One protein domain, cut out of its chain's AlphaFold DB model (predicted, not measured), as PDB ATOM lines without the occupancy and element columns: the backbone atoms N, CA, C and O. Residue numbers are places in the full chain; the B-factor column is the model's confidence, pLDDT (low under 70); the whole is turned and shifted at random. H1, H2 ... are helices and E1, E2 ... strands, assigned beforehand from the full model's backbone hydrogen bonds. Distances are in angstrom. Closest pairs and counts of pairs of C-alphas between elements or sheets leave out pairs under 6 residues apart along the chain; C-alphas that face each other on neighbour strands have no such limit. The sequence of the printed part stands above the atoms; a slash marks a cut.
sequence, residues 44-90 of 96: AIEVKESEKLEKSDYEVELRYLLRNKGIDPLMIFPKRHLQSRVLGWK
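Overview. This is residues 44 to 90 of the 96 residues of an uncharacterized protein of Thermococcus sp (UniProt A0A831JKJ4). A long, narrow model has a two-stranded ribbon, E1 beside E2, at one end and a single helix, H1, toward the other, with two loop links running between them. The 47 printed residues hold E1, H1 and E2 in that order, and the sheet E1 - E2 is antiparallel. The class is mixed, helices and strands; the whole is a loose rod, with a radius of gyration of the C-alphas of 13.1 A and spans of 44 by 17 by 14 A.

Arrangement. E1, residues 44 to 49, and E2, residues 82 to 89, are antiparallel neighbours at 159 degrees. C-alphas 47 and 84 face each other at 4.4 A. N 46 and O 85, 2.9 A, and N 85 and O 46, 2.8 A, are within hydrogen-bond range. In H1, residues 59 to 68, every O i to N i+4 pair is within hydrogen-bond range.

Along the chain. E1 begins at C-alpha 44 (7.640, -28.769, 13.856) and is 17.1 A long. E2 measures 20.5 A and ends at C-alpha 89 (5.774, -33.083, 17.260). H1 measures 14.2 A.

Size, cuts and confidence. The C-alphas farthest apart, of Gly 70 and Lys 90, are 44.3 A apart. The printed part has no cut. The link E1 to H1 is short, and H1 to E2 is long, with 13 residues. pLDDT is under 70 at residues 49 to 57 and 80 to 81.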
ATOM      1  N   ALA A  44       7.367 -29.184  15.223       93.56
ATOM      2  CA  ALA A  44       7.640 -28.769  13.856       93.56
ATOM      3  C   ALA A  44       6.644 -27.660  13.495       93.56
ATOM      4  O   ALA A  44       5.432 -27.868  13.575       93.56
ATOM      5  N   ILE A  45       7.147 -26.478  13.141       91.38
ATOM      6  CA  ILE A  45       6.336 -25.266  12.984       91.38
ATOM      7  C   ILE A  45       6.595 -24.656  11.618       91.38
ATOM      8  O   ILE A  45       7.742 -24.518  11.200       91.38
ATOM      9  N   GLU A  46       5.523 -24.241  10.962       87.69
ATOM     10  CA  GLU A  46       5.567 -23.436   9.752       87.69
ATOM     11  C   GLU A  46       5.059 -22.024  10.061       87.69
ATOM     12  O   GLU A  46       3.991 -21.878  10.653       87.69
ATOM     13  N   VAL A  47       5.801 -20.985   9.665       84.25
ATOM     14  CA  VAL A  47       5.365 -19.586   9.802       84.25
ATOM     15  C   VAL A  47       4.921 -19.064   8.440       84.25
ATOM     16  O   VAL A  47       5.699 -19.081   7.487       84.25
ATOM     17  N   LYS A  48       3.680 -18.587   8.342       75.44
ATOM     18  CA  LYS A  48       3.095 -18.010   7.123       75.44
ATOM     19  C   LYS A  48       2.412 -16.681   7.424       75.44
ATOM     20  O   LYS A  48       2.017 -16.409   8.556       75.44
ATOM     21  N   GLU A  49       2.252 -15.846   6.401       68.25
ATOM     22  CA  GLU A  49       1.394 -14.665   6.508       68.25
ATOM     23  C   GLU A  49      -0.074 -15.092   6.663       68.25
ATOM     24  O   GLU A  49      -0.562 -15.987   5.969       68.25
ATOM     25  N   SER A  50      -0.767 -14.454   7.607       60.81
ATOM     26  CA  SER A  50      -2.095 -14.854   8.098       60.81
ATOM     27  C   SER A  50      -3.214 -14.855   7.058       60.81
ATOM     28  O   SER A  50      -4.279 -15.398   7.322       60.81
ATOM     29  N   GLU A  51      -3.001 -14.247   5.890       54.78
ATOM     30  CA  GLU A  51      -4.022 -14.148   4.840       54.78
ATOM     31  C   GLU A  51      -4.361 -15.509   4.206       54.78
ATOM     32  O   GLU A  51      -5.316 -15.607   3.443       54.78
ATOM     33  N   LYS A  52      -3.607 -16.573   4.532       52.88
ATOM     34  CA  LYS A  52      -3.767 -17.924   3.963       52.88
ATOM     35  C   LYS A  52      -4.113 -19.020   4.977       52.88
ATOM     36  O   LYS A  52      -4.116 -20.192   4.607       52.88
ATOM     37  N   LEU A  53      -4.359 -18.680   6.242       54.34
ATOM     38  CA  LEU A  53      -4.638 -19.654   7.301       54.34
ATOM     39  C   LEU A  53      -5.967 -19.322   7.994       54.34
ATOM     40  O   LEU A  53      -6.185 -18.192   8.429       54.34
ATOM     41  N   GLU A  54      -6.857 -20.314   8.085       54.84
ATOM     42  CA  GLU A  54      -8.094 -20.211   8.864       54.84
ATOM     43  C   GLU A  54      -7.741 -19.927  10.331       54.84
ATOM     44  O   GLU A  54      -6.967 -20.667  10.946       54.84
ATOM     45  N   LYS A  55      -8.267 -18.831  10.893       62.88
ATOM     46  CA  LYS A  55      -8.063 -18.514  12.312       62.88
ATOM     47  C   LYS A  55      -9.134 -19.215  13.144       62.88
ATOM     48  O   LYS A  55     -10.305 -19.171  12.788       62.88
ATOM     49  N   SER A  56      -8.733 -19.775  14.282       57.25
ATOM     50  CA  SER A  56      -9.653 -20.365  15.266       57.25
ATOM     51  C   SER A  56     -10.171 -19.356  16.304       57.25
ATOM     52  O   SER A  56     -11.000 -19.717  17.135       57.25
ATOM     53  N   ASP A  57      -9.676 -18.116  16.283       69.62
ATOM     54  CA  ASP A  57      -9.953 -17.123  17.324       69.62
ATOM     55  C   ASP A  57     -11.041 -16.126  16.905       69.62
ATOM     56  O   ASP A  57     -11.268 -15.877  15.717       69.62
ATOM     57  N   TYR A  58     -11.621 -15.448  17.901       81.00
ATOM     58  CA  TYR A  58     -12.639 -14.399  17.744       81.00
ATOM     59  C   TYR A  58     -12.254 -13.264  16.777       81.00
ATOM     60  O   TYR A  58     -13.111 -12.500  16.345       81.00
ATOM     61  N   GLU A  59     -10.970 -13.110  16.435       82.19
ATOM     62  CA  GLU A  59     -10.480 -12.037  15.566       82.19
ATOM     63  C   GLU A  59     -11.180 -12.017  14.195       82.19
ATOM     64  O   GLU A  59     -11.526 -10.941  13.711       82.19
ATOM     65  N   VAL A  60     -11.405 -13.176  13.562       82.06
ATOM     66  CA  VAL A  60     -12.034 -13.234  12.225       82.06
ATOM     67  C   VAL A  60     -13.467 -12.727  12.280       82.06
ATOM     68  O   VAL A  60     -13.839 -11.851  11.496       82.06
ATOM     69  N   GLU A  61     -14.243 -13.226  13.240       85.44
ATOM     70  CA  GLU A  61     -15.630 -12.816  13.449       85.44
ATOM     71  C   GLU A  61     -15.719 -11.329  13.806       85.44
ATOM     72  O   GLU A  61     -16.516 -10.594  13.224       85.44
ATOM     73  N   LEU A  62     -14.844 -10.838  14.691       89.38
ATOM     74  CA  LEU A  62     -14.796  -9.423  15.061       89.38
ATOM     75  C   LEU A  62     -14.458  -8.529  13.865       89.38
ATOM     76  O   LEU A  62     -15.112  -7.507  13.663       89.38
ATOM     77  N   ARG A  63     -13.474  -8.904  13.038       87.81
ATOM     78  CA  ARG A  63     -13.137  -8.159  11.814       87.81
ATOM     79  C   ARG A  63     -14.307  -8.119  10.836       87.81
ATOM     80  O   ARG A  63     -14.548  -7.077  10.231       87.81
ATOM     81  N   TYR A  64     -15.028  -9.226  10.683       88.38
ATOM     82  CA  TYR A  64     -16.226  -9.284   9.851       88.38
ATOM     83  C   TYR A  64     -17.323  -8.344  10.377       88.38
ATOM     84  O   TYR A  64     -17.826  -7.501   9.633       88.38
ATOM     85  N   LEU A  65     -17.624  -8.401  11.678       92.81
ATOM     86  CA  LEU A  65     -18.619  -7.532  12.311       92.81
ATOM     87  C   LEU A  65     -18.250  -6.043  12.228       92.81
ATOM     88  O   LEU A  65     -19.131  -5.210  12.029       92.81
ATOM     89  N   LEU A  66     -16.967  -5.692  12.357       93.94
ATOM     90  CA  LEU A  66     -16.489  -4.313  12.200       93.94
ATOM     91  C   LEU A  66     -16.715  -3.793  10.776       93.94
ATOM     92  O   LEU A  66     -17.251  -2.699  10.615       93.94
ATOM     93  N   ARG A  67     -16.400  -4.602   9.755       93.06
ATOM     94  CA  ARG A  67     -16.662  -4.251   8.349       93.06
ATOM     95  C   ARG A  67     -18.147  -4.028   8.089       93.06
ATOM     96  O   ARG A  67     -18.502  -3.037   7.462       93.06
ATOM     97  N   ASN A  68     -19.011  -4.886   8.632       95.62
ATOM     98  CA  ASN A  68     -20.465  -4.726   8.515       95.62
ATOM     99  C   ASN A  68     -20.976  -3.436   9.176       95.62
ATOM    100  O   ASN A  68     -22.012  -2.911   8.782       95.62
ATOM    101  N   LYS A  69     -20.244  -2.910  10.162       96.56
ATOM    102  CA  LYS A  69     -20.508  -1.611  10.796       96.56
ATOM    103  C   LYS A  69     -19.821  -0.435  10.089       96.56
ATOM    104  O   LYS A  69     -19.883   0.680  10.596       96.56
ATOM    105  N   GLY A  70     -19.149  -0.663   8.958       95.88
ATOM    106  CA  GLY A  70     -18.406   0.362   8.219       95.88
ATOM    107  C   GLY A  70     -17.088   0.786   8.873       95.88
ATOM    108  O   GLY A  70     -16.523   1.810   8.499       95.88
ATOM    109  N   ILE A  71     -16.589   0.028   9.852       95.81
ATOM    110  CA  ILE A  71     -15.335   0.317  10.552       95.81
ATOM    111  C   ILE A  71     -14.223  -0.512   9.911       95.81
ATOM    112  O   ILE A  71     -14.325  -1.739   9.849       95.81
ATOM    113  N   ASP A  72     -13.139   0.137   9.478       91.56
ATOM    114  CA  ASP A  72     -11.950  -0.570   8.997       91.56
ATOM    115  C   ASP A  72     -11.264  -1.315  10.161       91.56
ATOM    116  O   ASP A  72     -10.738  -0.676  11.082       91.56
ATOM    117  N   PRO A  73     -11.214  -2.663  10.144       88.06
ATOM    118  CA  PRO A  73     -10.584  -3.418  11.218       88.06
ATOM    119  C   PRO A  73      -9.077  -3.176  11.341       88.06
ATOM    120  O   PRO A  73      -8.518  -3.446  12.401       88.06
ATOM    121  N   LEU A  74      -8.408  -2.671  10.298       86.25
ATOM    122  CA  LEU A  74      -6.979  -2.335  10.341       86.25
ATOM    123  C   LEU A  74      -6.670  -1.126  11.236       86.25
ATOM    124  O   LEU A  74      -5.505  -0.891  11.550       86.25
ATOM    125  N   MET A  75      -7.689  -0.378  11.675       90.31
ATOM    126  CA  MET A  75      -7.528   0.648  12.711       90.31
ATOM    127  C   MET A  75      -7.371   0.060  14.119       90.31
ATOM    128  O   MET A  75      -6.875   0.741  15.011       90.31
ATOM    129  N   ILE A  76      -7.815  -1.183  14.333       88.06
ATOM    130  CA  ILE A  76      -7.846  -1.839  15.650       88.06
ATOM    131  C   ILE A  76      -6.837  -2.985  15.702       88.06
ATOM    132  O   ILE A  76      -6.130  -3.155  16.695       88.06
ATOM    133  N   PHE A  77      -6.755  -3.769  14.629       83.38
ATOM    134  CA  PHE A  77      -5.875  -4.922  14.538       83.38
ATOM    135  C   PHE A  77      -4.628  -4.625  13.690       83.38
ATOM    136  O   PHE A  77      -4.713  -3.869  12.720       83.38
ATOM    137  N   PRO A  78      -3.478  -5.257  13.992       79.50
ATOM    138  CA  PRO A  78      -2.255  -5.114  13.208       79.50
ATOM    139  C   PRO A  78      -2.441  -5.346  11.697       79.50
ATOM    140  O   PRO A  78      -3.250  -6.162  11.249       79.50
ATOM    141  N   LYS A  79      -1.643  -4.631  10.890       72.12
ATOM    142  CA  LYS A  79      -1.657  -4.760   9.420       72.12
ATOM    143  C   LYS A  79      -1.032  -6.063   8.932       72.12
ATOM    144  O   LYS A  79      -1.502  -6.644   7.965       72.12
ATOM    145  N   ARG A  80       0.038  -6.508   9.592       67.38
ATOM    146  CA  ARG A  80       0.708  -7.780   9.309       67.38
ATOM    147  C   ARG A  80       0.522  -8.704  10.493       67.38
ATOM    148  O   ARG A  80       0.859  -8.338  11.616       67.38
ATOM    149  N   HIS A  81       0.043  -9.906  10.214       68.69
ATOM    150  CA  HIS A  81       0.013 -10.991  11.179       68.69
ATOM    151  C   HIS A  81       0.795 -12.160  10.593       68.69
ATOM    152  O   HIS A  81       0.439 -12.707   9.548       68.69
ATOM    153  N   LEU A  82       1.880 -12.522  11.266       71.50
ATOM    154  CA  LEU A  82       2.546 -13.796  11.046       71.50
ATOM    155  C   LEU A  82       1.830 -14.834  11.902       71.50
ATOM    156  O   LEU A  82       1.544 -14.580  13.070       71.50
ATOM    157  N   GLN A  83       1.527 -15.981  11.313       77.19
ATOM    158  CA  GLN A  83       0.920 -17.100  12.012       77.19
ATOM    159  C   GLN A  83       1.832 -18.309  11.956       77.19
ATOM    160  O   GLN A  83       2.392 -18.639  10.911       77.19
ATOM    161  N   SER A  84       1.943 -18.969  13.100       84.88
ATOM    162  CA  SER A  84       2.669 -20.218  13.263       84.88
ATOM    163  C   SER A  84       1.673 -21.371  13.269       84.88
ATOM    164  O   SER A  84       0.769 -21.399  14.101       84.88
ATOM    165  N   ARG A  85       1.846 -22.338  12.370       86.62
ATOM    166  CA  ARG A  85       1.086 -23.588  12.347       86.62
ATOM    167  C   ARG A  85       1.958 -24.719  12.869       86.62
ATOM    168  O   ARG A  85       3.030 -24.976  12.323       86.62
ATOM    169  N   VAL A  86       1.484 -25.419  13.897       91.44
ATOM    170  CA  VAL A  86       2.099 -26.674  14.347       91.44
ATOM    171  C   VAL A  86       1.764 -27.759  13.324       91.44
ATOM    172  O   VAL A  86       0.596 -28.057  13.088       91.44
ATOM    173  N   LEU A  87       2.792 -28.328  12.696       91.50
ATOM    174  CA  LEU A  87       2.670 -29.444  11.754       91.50
ATOM    175  C   LEU A  87       2.723 -30.805  12.462       91.50
ATOM    176  O   LEU A  87       2.300 -31.813  11.904       91.50
ATOM    177  N   GLY A  88       3.248 -30.836  13.686       93.38
ATOM    178  CA  GLY A  88       3.354 -32.031  14.512       93.38
ATOM    179  C   GLY A  88       4.435 -31.891  15.578       93.38
ATOM    180  O   GLY A  88       5.063 -30.840  15.724       93.38
ATOM    181  N   TRP A  89       4.669 -32.975  16.310       94.81
ATOM    182  CA  TRP A  89       5.774 -33.083  17.260       94.81
ATOM    183  C   TRP A  89       7.104 -33.254  16.526       94.81
ATOM    184  O   TRP A  89       7.191 -33.975  15.528       94.81
ATOM    185  N   LYS A  90       8.169 -32.634  17.038       92.75
ATOM    186  CA  LYS A  90       9.525 -33.031  16.664       92.75
ATOM    187  C   LYS A  90       9.763 -34.421  17.236       92.75
ATOM    188  O   LYS A  90       9.584 -34.640  18.428       92.75
TER     189      LYS A  90